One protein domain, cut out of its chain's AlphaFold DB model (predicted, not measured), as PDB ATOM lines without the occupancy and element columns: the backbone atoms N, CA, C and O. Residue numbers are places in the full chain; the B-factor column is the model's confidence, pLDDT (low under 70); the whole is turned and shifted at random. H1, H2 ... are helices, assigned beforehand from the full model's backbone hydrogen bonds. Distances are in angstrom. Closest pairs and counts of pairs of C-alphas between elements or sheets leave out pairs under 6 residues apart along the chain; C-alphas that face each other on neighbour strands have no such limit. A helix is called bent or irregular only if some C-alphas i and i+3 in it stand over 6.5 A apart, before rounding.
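Overview. This is residues 79 to 174 of the 703 residues of the protein "ABC transporter ATP-binding protein" of Listeria aquatica FSL S10-1188 (UniProt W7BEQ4). The bent helix H1 joins the two ends of a rod: its arm H1b makes a hairpin with H2 at one end, and H1a, H3 and H4 cluster at the other. The 96 printed residues, all helix in class, hold H1 to H4 in order and no named strand; they are loose, with a radius of gyration of the C-alphas of 16.2 A and spans of 52 by 24 by 19 A.

Along the chain. Find C-alpha 83 at (214.620, 199.226, 217.582), where H1, residues 83 to 107, begins. Assigned as one helix by its hydrogen bonds, it is bent, C-alphas 90 and 93 being 8.0 A apart: H1a is residues 83 to 90, H1b residues 93 to 107, 21.3 A. H2, residues 110 to 125, is 23.1 A; H3, residues 128 to 142, is 20.8 A and irregular, C-alphas 129 and 132 being 7.7 A apart. H4, residues 158 to 172, 20.9 A, ends at (207.185, 203.518, 204.977).

Arrangement. H1b and H2 touch, closest at the C-alphas of Met 101 and Ala 116, 4.8 A. H1a touches H4, closest at C-alphas 90 and 172, 5.0 A. H3 and H4, a hairpin, touch at a shallow tilt of 31 degrees, opposite ways, closest at C-alphas 138 and 167, 5.8 A. H2 and H4 are apart. Every O i to N i+4 pair is within hydrogen-bond range in H1b and H4, against 3 of 4 in H1a, 11 of 12 in H2 and 9 of 11 in H3.

Size, cuts and confidence. The farthest C-alphas, of Glu 110 and Ser 157, are 52.2 A apart. The printed part has no cut, H3 to H4 is a long link, and no printed residue is under 70 in pLDDT.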
ATOM      1  N   SER A  79     214.415 208.502 221.941       78.31
ATOM      2  CA  SER A  79     215.568 207.736 222.396       78.31
ATOM      3  C   SER A  79     215.186 206.559 223.289       78.31
ATOM      4  O   SER A  79     215.984 205.631 223.421       78.31
ATOM      5  N   ASP A  80     213.996 206.588 223.895       85.44
ATOM      6  CA  ASP A  80     213.523 205.534 224.792       85.44
ATOM      7  C   ASP A  80     212.865 204.356 224.066       85.44
ATOM      8  O   ASP A  80     212.680 203.300 224.678       85.44
ATOM      9  N   LEU A  81     212.553 204.503 222.776       88.44
ATOM     10  CA  LEU A  81     211.996 203.420 221.969       88.44
ATOM     11  C   LEU A  81     213.018 202.312 221.734       88.44
ATOM     12  O   LEU A  81     214.219 202.561 221.610       88.44
ATOM     13  N   THR A  82     212.518 201.084 221.614       90.81
ATOM     14  CA  THR A  82     213.307 199.958 221.115       90.81
ATOM     15  C   THR A  82     213.460 200.039 219.596       90.81
ATOM     16  O   THR A  82     212.686 200.721 218.915       90.81
ATOM     17  N   ILE A  83     214.448 199.334 219.038       89.94
ATOM     18  CA  ILE A  83     214.620 199.226 217.582       89.94
ATOM     19  C   ILE A  83     213.345 198.666 216.937       89.94
ATOM     20  O   ILE A  83     212.870 199.235 215.957       89.94
ATOM     21  N   GLN A  84     212.758 197.612 217.517       89.50
ATOM     22  CA  GLN A  84     211.496 197.022 217.058       89.50
ATOM     23  C   GLN A  84     210.373 198.062 217.004       89.50
ATOM     24  O   GLN A  84     209.810 198.307 215.938       89.50
ATOM     25  N   ALA A  85     210.112 198.738 218.127       88.19
ATOM     26  CA  ALA A  85     209.044 199.729 218.219       88.19
ATOM     27  C   ALA A  85     209.261 200.897 217.243       88.19
ATOM     28  O   ALA A  85     208.309 201.423 216.671       88.19
ATOM     29  N   CYS A  86     210.515 201.296 217.010       91.31
ATOM     30  CA  CYS A  86     210.860 202.329 216.034       91.31
ATOM     31  C   CYS A  86     210.498 201.921 214.594       91.31
ATOM     32  O   CYS A  86     209.992 202.749 213.838       91.31
ATOM     33  N   LEU A  87     210.725 200.660 214.208       91.50
ATOM     34  CA  LEU A  87     210.377 200.158 212.872       91.50
ATOM     35  C   LEU A  87     208.871 199.926 212.715       91.50
ATOM     36  O   LEU A  87     208.314 200.242 211.666       91.50
ATOM     37  N   GLU A  88     208.193 199.456 213.761       89.19
ATOM     38  CA  GLU A  88     206.731 199.298 213.786       89.19
ATOM     39  C   GLU A  88     205.992 200.627 213.586       89.19
ATOM     40  O   GLU A  88     204.884 200.645 213.043       89.19
ATOM     41  N   GLN A  89     206.618 201.759 213.934       89.50
ATOM     42  CA  GLN A  89     206.048 203.081 213.662       89.50
ATOM     43  C   GLN A  89     205.799 203.351 212.175       89.50
ATOM     44  O   GLN A  89     204.901 204.129 211.854       89.50
ATOM     45  N   ALA A  90     206.527 202.690 211.267       87.94
ATOM     46  CA  ALA A  90     206.253 202.771 209.831       87.94
ATOM     47  C   ALA A  90     204.821 202.316 209.482       87.94
ATOM     48  O   ALA A  90     204.266 202.714 208.459       87.94
ATOM     49  N   TYR A  91     204.200 201.507 210.351       87.12
ATOM     50  CA  TYR A  91     202.873 200.934 210.158       87.12
ATOM     51  C   TYR A  91     201.801 201.498 211.104       87.12
ATOM     52  O   TYR A  91     200.658 201.041 211.055       87.12
ATOM     53  N   THR A  92     202.100 202.515 211.930       86.38
ATOM     54  CA  THR A  92     201.150 203.062 212.928       86.38
ATOM     55  C   THR A  92     199.796 203.434 212.323       86.38
ATOM     56  O   THR A  92     198.755 203.059 212.862       86.38
ATOM     57  N   THR A  93     199.777 204.107 211.169       85.62
ATOM     58  CA  THR A  93     198.519 204.488 210.503       85.62
ATOM     59  C   THR A  93     197.683 203.273 210.085       85.62
ATOM     60  O   THR A  93     196.452 203.340 210.090       85.62
ATOM     61  N   TYR A  94     198.325 202.151 209.752       86.38
ATOM     62  CA  TYR A  94     197.639 200.911 209.394       86.38
ATOM     63  C   TYR A  94     197.104 200.176 210.627       86.38
ATOM     64  O   TYR A  94     195.957 199.735 210.591       86.38
ATOM     65  N   PHE A  95     197.845 200.155 211.742       81.62
ATOM     66  CA  PHE A  95     197.343 199.640 213.025       81.62
ATOM     67  C   PHE A  95     196.107 200.415 213.520       81.62
ATOM     68  O   PHE A  95     195.106 199.827 213.943       81.62
ATOM     69  N   GLU A  96     196.121 201.747 213.409       86.94
ATOM     70  CA  GLU A  96     194.949 202.575 213.725       86.94
ATOM     71  C   GLU A  96     193.767 202.283 212.789       86.94
ATOM     72  O   GLU A  96     192.609 202.270 213.219       86.94
ATOM     73  N   MET A  97     194.040 202.055 211.502       84.31
ATOM     74  CA  MET A  97     193.010 201.718 210.522       84.31
ATOM     75  C   MET A  97     192.400 200.337 210.790       84.31
ATOM     76  O   MET A  97     191.182 200.207 210.694       84.31
ATOM     77  N   GLU A  98     193.200 199.339 211.168       85.38
ATOM     78  CA  GLU A  98     192.718 198.013 211.578       85.38
ATOM     79  C   GLU A  98     191.824 198.103 212.819       85.38
ATOM     80  O   GLU A  98     190.727 197.540 212.841       85.38
ATOM     81  N   THR A  99     192.230 198.891 213.817       83.06
ATOM     82  CA  THR A  99     191.423 199.122 215.026       83.06
ATOM     83  C   THR A  99     190.056 199.720 214.673       83.06
ATOM     84  O   THR A  99     189.021 199.181 215.067       83.06
ATOM     85  N   ARG A 100     190.025 200.778 213.849       88.38
ATOM     86  CA  ARG A 100     188.769 201.403 213.381       88.38
ATOM     87  C   ARG A 100     187.924 200.463 212.522       88.38
ATOM     88  O   ARG A 100     186.698 200.490 212.593       88.38
ATOM     89  N   MET A 101     188.563 199.637 211.695       87.88
ATOM     90  CA  MET A 101     187.884 198.625 210.888       87.88
ATOM     91  C   MET A 101     187.150 197.619 211.787       87.88
ATOM     92  O   MET A 101     185.983 197.321 211.534       87.88
ATOM     93  N   ASN A 102     187.793 197.153 212.860       81.25
ATOM     94  CA  ASN A 102     187.184 196.240 213.829       81.25
ATOM     95  C   ASN A 102     186.004 196.887 214.569       81.25
ATOM     96  O   ASN A 102     184.961 196.253 214.718       81.25
ATOM     97  N   GLU A 103     186.106 198.164 214.951       88.25
ATOM     98  CA  GLU A 103     184.981 198.918 215.531       88.25
ATOM     99  C   GLU A 103     183.772 198.977 214.580       88.25
ATOM    100  O   GLU A 103     182.634 198.756 215.002       88.25
ATOM    101  N   TYR A 104     184.001 199.216 213.283       87.62
ATOM    102  CA  TYR A 104     182.930 199.213 212.282       87.62
ATOM    103  C   TYR A 104     182.319 197.824 212.064       87.62
ATOM    104  O   TYR A 104     181.099 197.724 211.899       87.62
ATOM    105  N   TYR A 105     183.121 196.756 212.112       82.25
ATOM    106  CA  TYR A 105     182.606 195.383 212.089       82.25
ATOM    107  C   TYR A 105     181.726 195.077 213.305       82.25
ATOM    108  O   TYR A 105     180.696 194.419 213.160       82.25
ATOM    109  N   MET A 106     182.087 195.587 214.485       79.69
ATOM    110  CA  MET A 106     181.307 195.408 215.713       79.69
ATOM    111  C   MET A 106     179.993 196.204 215.720       79.69
ATOM    112  O   MET A 106     179.018 195.745 216.313       79.69
ATOM    113  N   ALA A 107     179.941 197.372 215.071       84.94
ATOM    114  CA  ALA A 107     178.719 198.177 214.967       84.94
ATOM    115  C   ALA A 107     177.624 197.492 214.125       84.94
ATOM    116  O   ALA A 107     176.439 197.596 214.446       84.94
ATOM    117  N   GLY A 108     178.017 196.771 213.068       80.12
ATOM    118  CA  GLY A 108     177.149 195.863 212.310       80.12
ATOM    119  C   GLY A 108     176.087 196.512 211.409       80.12
ATOM    120  O   GLY A 108     175.332 195.786 210.763       80.12
ATOM    121  N   ASP A 109     176.005 197.845 211.333       89.94
ATOM    122  CA  ASP A 109     175.112 198.539 210.400       89.94
ATOM    123  C   ASP A 109     175.689 198.600 208.972       89.94
ATOM    124  O   ASP A 109     176.903 198.581 208.762       89.94
ATOM    125  N   GLU A 110     174.810 198.693 207.969       85.25
ATOM    126  CA  GLU A 110     175.178 198.640 206.544       85.25
ATOM    127  C   GLU A 110     176.204 199.718 206.142       85.25
ATOM    128  O   GLU A 110     177.112 199.455 205.351       85.25
ATOM    129  N   ALA A 111     176.119 200.920 206.724       88.19
ATOM    130  CA  ALA A 111     177.052 202.003 206.426       88.19
ATOM    131  C   ALA A 111     178.435 201.765 207.055       88.19
ATOM    132  O   ALA A 111     179.454 202.103 206.443       88.19
ATOM    133  N   SER A 112     178.490 201.177 208.251       86.19
ATOM    134  CA  SER A 112     179.738 200.770 208.908       86.19
ATOM    135  C   SER A 112     180.413 199.603 208.188       86.19
ATOM    136  O   SER A 112     181.617 199.668 207.939       86.19
ATOM    137  N   LEU A 113     179.657 198.596 207.741       83.81
ATOM    138  CA  LEU A 113     180.204 197.471 206.971       83.81
ATOM    139  C   LEU A 113     180.841 197.924 205.649       83.81
ATOM    140  O   LEU A 113     181.914 197.445 205.285       83.81
ATOM    141  N   LEU A 114     180.241 198.902 204.960       88.69
ATOM    142  CA  LEU A 114     180.811 199.458 203.728       88.69
ATOM    143  C   LEU A 114     182.123 200.225 203.983       88.69
ATOM    144  O   LEU A 114     183.057 200.149 203.183       88.69
ATOM    145  N   LYS A 115     182.230 200.928 205.120       88.25
ATOM    146  CA  LYS A 115     183.482 201.579 205.547       88.25
ATOM    147  C   LYS A 115     184.556 200.560 205.922       88.25
ATOM    148  O   LYS A 115     185.702 200.744 205.518       88.25
ATOM    149  N   ALA A 116     184.189 199.499 206.647       85.94
ATOM    150  CA  ALA A 116     185.096 198.418 207.026       85.94
ATOM    151  C   ALA A 116     185.671 197.712 205.788       85.94
ATOM    152  O   ALA A 116     186.886 197.563 205.687       85.94
ATOM    153  N   ALA A 117     184.831 197.396 204.795       83.31
ATOM    154  CA  ALA A 117     185.272 196.794 203.536       83.31
ATOM    155  C   ALA A 117     186.303 197.669 202.794       83.31
ATOM    156  O   ALA A 117     187.351 197.178 202.376       83.31
ATOM    157  N   GLY A 118     186.061 198.982 202.698       90.12
ATOM    158  CA  GLY A 118     187.010 199.914 202.074       90.12
ATOM    159  C   GLY A 118     188.298 200.156 202.881       90.12
ATOM    160  O   GLY A 118     189.286 200.642 202.330       90.12
ATOM    161  N   MET A 119     188.309 199.872 204.187       88.31
ATOM    162  CA  MET A 119     189.532 199.864 205.006       88.31
ATOM    163  C   MET A 119     190.305 198.556 204.832       88.31
ATOM    164  O   MET A 119     191.516 198.597 204.627       88.31
ATOM    165  N   GLN A 120     189.607 197.419 204.822       84.31
ATOM    166  CA  GLN A 120     190.198 196.102 204.595       84.31
ATOM    167  C   GLN A 120     190.911 196.025 203.243       84.31
ATOM    168  O   GLN A 120     192.044 195.556 203.171       84.31
ATOM    169  N   GLU A 121     190.285 196.529 202.176       88.38
ATOM    170  CA  GLU A 121     190.905 196.564 200.848       88.38
ATOM    171  C   GLU A 121     192.213 197.370 200.853       88.38
ATOM    172  O   GLU A 121     193.209 196.941 200.270       88.38
ATOM    173  N   ARG A 122     192.249 198.495 201.578       87.56
ATOM    174  CA  ARG A 122     193.461 199.312 201.726       87.56
ATOM    175  C   ARG A 122     194.552 198.614 202.539       87.56
ATOM    176  O   ARG A 122     195.706 198.695 202.137       87.56
ATOM    177  N   LEU A 123     194.205 197.912 203.622       84.06
ATOM    178  CA  LEU A 123     195.164 197.125 204.417       84.06
ATOM    179  C   LEU A 123     195.796 195.988 203.601       84.06
ATOM    180  O   LEU A 123     196.993 195.734 203.710       84.06
ATOM    181  N   ILE A 124     195.003 195.320 202.757       81.38
ATOM    182  CA  ILE A 124     195.500 194.261 201.866       81.38
ATOM    183  C   ILE A 124     196.466 194.841 200.824       81.38
ATOM    184  O   ILE A 124     197.488 194.228 200.535       81.38
ATOM    185  N   GLN A 125     196.168 196.023 200.274       83.56
ATOM    186  CA  GLN A 125     197.028 196.686 199.286       83.56
ATOM    187  C   GLN A 125     198.325 197.258 199.878       83.56
ATOM    188  O   GLN A 125     199.276 197.475 199.131       83.56
ATOM    189  N   SER A 126     198.376 197.524 201.187       78.19
ATOM    190  CA  SER A 126     199.530 198.139 201.852       78.19
ATOM    191  C   SER A 126     200.535 197.137 202.430       78.19
ATOM    192  O   SER A 126     201.398 197.538 203.206       78.19
ATOM    193  N   ASP A 127     200.410 195.845 202.108       81.38
ATOM    194  CA  ASP A 127     201.223 194.751 202.666       81.38
ATOM    195  C   ASP A 127     201.207 194.671 204.209       81.38
ATOM    196  O   ASP A 127     202.103 194.080 204.812       81.38
ATOM    197  N   PHE A 128     200.188 195.233 204.871       82.75
ATOM    198  CA  PHE A 128     200.160 195.370 206.334       82.75
ATOM    199  C   PHE A 128     200.282 194.021 207.063       82.75
ATOM    200  O   PHE A 128     201.064 193.884 207.995       82.75
ATOM    201  N   TYR A 129     199.596 192.980 206.582       80.44
ATOM    202  CA  TYR A 129     199.671 191.630 207.161       80.44
ATOM    203  C   TYR A 129     201.024 190.925 206.958       80.44
ATOM    204  O   TYR A 129     201.238 189.829 207.471       80.44
ATOM    205  N   ALA A 130     201.928 191.509 206.170       84.75
ATOM    206  CA  ALA A 130     203.298 191.045 206.012       84.75
ATOM    207  C   ALA A 130     204.309 191.928 206.765       84.75
ATOM    208  O   ALA A 130     205.505 191.676 206.623       84.75
ATOM    209  N   ALA A 131     203.858 192.915 207.551       82.62
ATOM    210  CA  ALA A 131     204.712 193.893 208.225       82.62
ATOM    211  C   ALA A 131     205.840 193.237 209.031       82.62
ATOM    212  O   ALA A 131     206.996 193.576 208.799       82.62
ATOM    213  N   ASP A 132     205.541 192.239 209.868       81.50
ATOM    214  CA  ASP A 132     206.555 191.544 210.680       81.50
ATOM    215  C   ASP A 132     207.661 190.924 209.816       81.50
ATOM    216  O   ASP A 132     208.850 191.111 210.073       81.50
ATOM    217  N   ARG A 133     207.277 190.254 208.721       90.00
ATOM    218  CA  ARG A 133     208.233 189.651 207.777       90.00
ATOM    219  C   ARG A 133     209.043 190.701 207.024       90.00
ATOM    220  O   ARG A 133     210.218 190.481 206.753       90.00
ATOM    221  N   LEU A 134     208.426 191.825 206.658       87.69
ATOM    222  CA  LEU A 134     209.114 192.924 205.977       87.69
ATOM    223  C   LEU A 134     210.098 193.630 206.915       87.69
ATOM    224  O   LEU A 134     211.202 193.961 206.488       87.69
ATOM    225  N   ILE A 135     209.731 193.810 208.188       89.25
ATOM    226  CA  ILE A 135     210.616 194.322 209.238       89.25
ATOM    227  C   ILE A 135     211.802 193.373 209.410       89.25
ATOM    228  O   ILE A 135     212.941 193.821 209.322       89.25
ATOM    229  N   GLU A 136     211.559 192.070 209.557       88.75
ATOM    230  CA  GLU A 136     212.606 191.044 209.682       88.75
ATOM    231  C   GLU A 136     213.537 191.001 208.458       88.75
ATOM    232  O   GLU A 136     214.756 190.869 208.579       88.75
ATOM    233  N   GLN A 137     212.984 191.148 207.252       91.62
ATOM    234  CA  GLN A 137     213.771 191.215 206.023       91.62
ATOM    235  C   GLN A 137     214.630 192.486 205.968       91.62
ATOM    236  O   GLN A 137     215.791 192.417 205.563       91.62
ATOM    237  N   ALA A 138     214.076 193.635 206.365       91.88
ATOM    238  CA  ALA A 138     214.795 194.905 206.390       91.88
ATOM    239  C   ALA A 138     215.904 194.920 207.448       91.88
ATOM    240  O   ALA A 138     216.999 195.424 207.188       91.88
ATOM    241  N   THR A 139     215.652 194.339 208.621       90.81
ATOM    242  CA  THR A 139     216.640 194.276 209.701       90.81
ATOM    243  C   THR A 139     217.787 193.351 209.342       90.81
ATOM    244  O   THR A 139     218.933 193.787 209.431       90.81
ATOM    245  N   ARG A 140     217.515 192.141 208.838       88.75
ATOM    246  CA  ARG A 140     218.560 191.229 208.337       88.75
ATOM    247  C   ARG A 140     219.340 191.828 207.173       88.75
ATOM    248  O   ARG A 140     220.563 191.789 207.160       88.75
ATOM    249  N   GLY A 141     218.642 192.427 206.209       87.38
ATOM    250  CA  GLY A 141     219.256 193.007 205.016       87.38
ATOM    251  C   GLY A 141     220.229 194.155 205.292       87.38
ATOM    252  O   GLY A 141     221.149 194.386 204.510       87.38
ATOM    253  N   LEU A 142     220.060 194.859 206.414       89.50
ATOM    254  CA  LEU A 142     220.945 195.942 206.860       89.50
ATOM    255  C   LEU A 142     221.848 195.548 208.047       89.50
ATOM    256  O   LEU A 142     222.652 196.376 208.499       89.50
ATOM    257  N   GLY A 143     221.737 194.311 208.545       83.88
ATOM    258  CA  GLY A 143     222.479 193.805 209.704       83.88
ATOM    259  C   GLY A 143     222.113 194.512 211.012       83.88
ATOM    260  O   GLY A 143     222.987 194.839 211.818       83.88
ATOM    261  N   ILE A 144     220.835 194.861 211.182       85.81
ATOM    262  CA  ILE A 144     220.269 195.503 212.380       85.81
ATOM    263  C   ILE A 144     219.875 194.451 213.424       85.81
ATOM    264  O   ILE A 144     219.928 194.727 214.619       85.81
ATOM    265  N   ASP A 145     219.522 193.244 212.992       79.00
ATOM    266  CA  ASP A 145     219.163 192.108 213.847       79.00
ATOM    267  C   ASP A 145     220.271 191.758 214.853       79.00
ATOM    268  O   ASP A 145     219.994 191.560 216.037       79.00
ATOM    269  N   ALA A 146     221.535 191.828 214.427       72.25
ATOM    270  CA  ALA A 146     222.703 191.637 215.291       72.25
ATOM    271  C   ALA A 146     222.819 192.661 216.445       72.25
ATOM    272  O   ALA A 146     223.604 192.462 217.373       72.25
ATOM    273  N   LEU A 147     222.070 193.771 216.407       73.69
ATOM    274  CA  LEU A 147     222.065 194.790 217.464       73.69
ATOM    275  C   LEU A 147     221.139 194.442 218.637       73.69
ATOM    276  O   LEU A 147     221.299 195.037 219.709       73.69
ATOM    277  N   GLY A 148     220.206 193.508 218.429       75.44
ATOM    278  CA  GLY A 148     219.121 193.167 219.347       75.44
ATOM    279  C   GLY A 148     217.923 194.110 219.200       75.44
ATOM    280  O   GLY A 148     218.023 195.303 219.474       75.44
ATOM    281  N   MET A 149     216.770 193.570 218.800       82.19
ATOM    282  CA  MET A 149     215.561 194.349 218.479       82.19
ATOM    283  C   MET A 149     214.956 195.092 219.686       82.19
ATOM    284  O   MET A 149     214.367 196.163 219.518       82.19
ATOM    285  N   ASP A 150     215.176 194.584 220.900       85.31
ATOM    286  CA  ASP A 150     214.721 195.192 222.161       85.31
ATOM    287  C   ASP A 150     215.652 196.292 222.687       85.31
ATOM    288  O   ASP A 150     215.374 196.937 223.700       85.31
ATOM    289  N   ARG A 151     216.785 196.524 222.017       83.75
ATOM    290  CA  ARG A 151     217.731 197.568 222.407       83.75
ATOM    291  C   ARG A 151     217.122 198.948 222.190       83.75
ATOM    292  O   ARG A 151     216.447 199.183 221.190       83.75
ATOM    293  N   LYS A 152     217.408 199.886 223.094       86.69
ATOM    294  CA  LYS A 152     216.963 201.277 222.964       86.69
ATOM    295  C   LYS A 152     217.727 202.042 221.884       86.69
ATOM    296  O   LYS A 152     218.930 201.837 221.698       86.69
ATOM    297  N   ILE A 153     217.055 202.995 221.236       85.12
ATOM    298  CA  ILE A 153     217.674 203.912 220.265       85.12
ATOM    299  C   ILE A 153     218.753 204.799 220.921       85.12
ATOM    300  O   ILE A 153     219.713 205.186 220.257       85.12
ATOM    301  N   SER A 154     218.661 205.088 222.225       81.31
ATOM    302  CA  SER A 154     219.716 205.797 222.974       81.31
ATOM    303  C   SER A 154     221.072 205.090 222.957       81.31
ATOM    304  O   SER A 154     222.108 205.745 223.059       81.31
ATOM    305  N   ASP A 155     221.064 203.764 222.829       76.50
ATOM    306  CA  ASP A 155     222.242 202.930 223.057       76.50
ATOM    307  C   ASP A 155     222.947 202.544 221.753       76.50
ATOM    308  O   ASP A 155     223.953 201.830 221.792       76.50
ATOM    309  N   VAL A 156     222.431 202.968 220.594       78.12
ATOM    310  CA  VAL A 156     223.014 202.663 219.279       78.12
ATOM    311  C   VAL A 156     223.957 203.770 218.805       78.12
ATOM    312  O   VAL A 156     223.758 204.957 219.058       78.12
ATOM    313  N   SER A 157     225.006 203.386 218.077       75.62
ATOM    314  CA  SER A 157     225.921 204.355 217.454       75.62
ATOM    315  C   SER A 157     225.229 205.153 216.338       75.62
ATOM    316  O   SER A 157     224.237 204.705 215.766       75.62
ATOM    317  N   GLY A 158     225.780 206.310 215.953       73.44
ATOM    318  CA  GLY A 158     225.208 207.143 214.882       73.44
ATOM    319  C   GLY A 158     225.050 206.415 213.537       73.44
ATOM    320  O   GLY A 158     224.031 206.571 212.872       73.44
ATOM    321  N   GLY A 159     226.007 205.554 213.166       76.31
ATOM    322  CA  GLY A 159     225.912 204.738 211.948       76.31
ATOM    323  C   GLY A 159     224.826 203.661 212.034       76.31
ATOM    324  O   GLY A 159     224.062 203.481 211.091       76.31
ATOM    325  N   GLN A 160     224.695 202.990 213.183       83.12
ATOM    326  CA  GLN A 160     223.612 202.025 213.427       83.12
ATOM    327  C   GLN A 160     222.241 202.709 213.439       83.12
ATOM    328  O   GLN A 160     221.295 202.205 212.843       83.12
ATOM    329  N   ARG A 161     222.141 203.897 214.042       85.69
ATOM    330  CA  ARG A 161     220.934 204.728 213.997       85.69
ATOM    331  C   ARG A 161     220.561 205.090 212.563       85.69
ATOM    332  O   ARG A 161     219.400 204.953 212.198       85.69
ATOM    333  N   ALA A 162     221.531 205.477 211.734       85.94
ATOM    334  CA  ALA A 162     221.287 205.750 210.321       85.94
ATOM    335  C   ALA A 162     220.761 204.511 209.570       85.94
ATOM    336  O   ALA A 162     219.838 204.647 208.771       85.94
ATOM    337  N   LYS A 163     221.261 203.300 209.877       89.88
ATOM    338  CA  LYS A 163     220.696 202.040 209.349       89.88
ATOM    339  C   LYS A 163     219.236 201.844 209.761       89.88
ATOM    340  O   LYS A 163     218.421 201.489 208.919       89.88
ATOM    341  N   ILE A 164     218.900 202.097 211.026       91.44
ATOM    342  CA  ILE A 164     217.529 201.949 211.547       91.44
ATOM    343  C   ILE A 164     216.579 202.946 210.875       91.44
ATOM    344  O   ILE A 164     215.498 202.559 210.440       91.44
ATOM    345  N   ILE A 165     216.991 204.209 210.723       90.44
ATOM    346  CA  ILE A 165     216.205 205.222 209.999       90.44
ATOM    347  C   ILE A 165     216.017 204.798 208.545       90.44
ATOM    348  O   ILE A 165     214.906 204.852 208.032       90.44
ATOM    349  N   LEU A 166     217.083 204.342 207.885       92.69
ATOM    350  CA  LEU A 166     217.003 203.859 206.512       92.69
ATOM    351  C   LEU A 166     216.022 202.686 206.383       92.69
ATOM    352  O   LEU A 166     215.190 202.701 205.481       92.69
ATOM    353  N   ALA A 167     216.074 201.711 207.293       93.50
ATOM    354  CA  ALA A 167     215.130 200.596 207.330       93.50
ATOM    355  C   ALA A 167     213.684 201.091 207.470       93.50
ATOM    356  O   ALA A 167     212.827 200.706 206.678       93.50
ATOM    357  N   LYS A 168     213.429 201.999 208.420       92.12
ATOM    358  CA  LYS A 168     212.112 202.614 208.630       92.12
ATOM    359  C   LYS A 168     211.598 203.305 207.364       92.12
ATOM    360  O   LYS A 168     210.487 203.025 206.931       92.12
ATOM    361  N   LEU A 169     212.425 204.129 206.721       91.69
ATOM    362  CA  LEU A 169     212.069 204.841 205.489       91.69
ATOM    363  C   LEU A 169     211.738 203.894 204.325       91.69
ATOM    364  O   LEU A 169     210.831 204.165 203.537       91.69
ATOM    365  N   LEU A 170     212.465 202.779 204.203       92.19
ATOM    366  CA  LEU A 170     212.190 201.760 203.186       92.19
ATOM    367  C   LEU A 170     210.862 201.031 203.449       92.19
ATOM    368  O   LEU A 170     210.168 200.686 202.493       92.19
ATOM    369  N   LEU A 171     210.498 200.827 204.721       91.69
ATOM    370  CA  LEU A 171     209.221 200.229 205.127       91.69
ATOM    371  C   LEU A 171     208.038 201.184 204.911       91.69
ATOM    372  O   LEU A 171     206.985 200.744 204.456       91.69
ATOM    373  N   GLU A 172     208.217 202.483 205.173       89.19
ATOM    374  CA  GLU A 172     207.185 203.518 204.977       89.19
ATOM    375  C   GLU A 172     206.788 203.698 203.501       89.19
ATOM    376  O   GLU A 172     205.658 204.090 203.211       89.19
ATOM    377  N   LYS A 173     207.692 203.382 202.560       88.31
ATOM    378  CA  LYS A 173     207.487 203.506 201.102       88.31
ATOM    379  C   LYS A 173     206.925 204.889 200.686       88.31
ATOM    380  O   LYS A 173     205.896 204.950 200.005       88.31
ATOM    381  N   PRO A 174     207.596 206.001 201.044       90.50
ATOM    382  CA  PRO A 174     207.144 207.350 200.699       90.50
ATOM    383  C   PRO A 174     207.102 207.559 199.179       90.50
ATOM    384  O   PRO A 174     207.785 206.876 198.412       90.50
TER     385      PRO A 174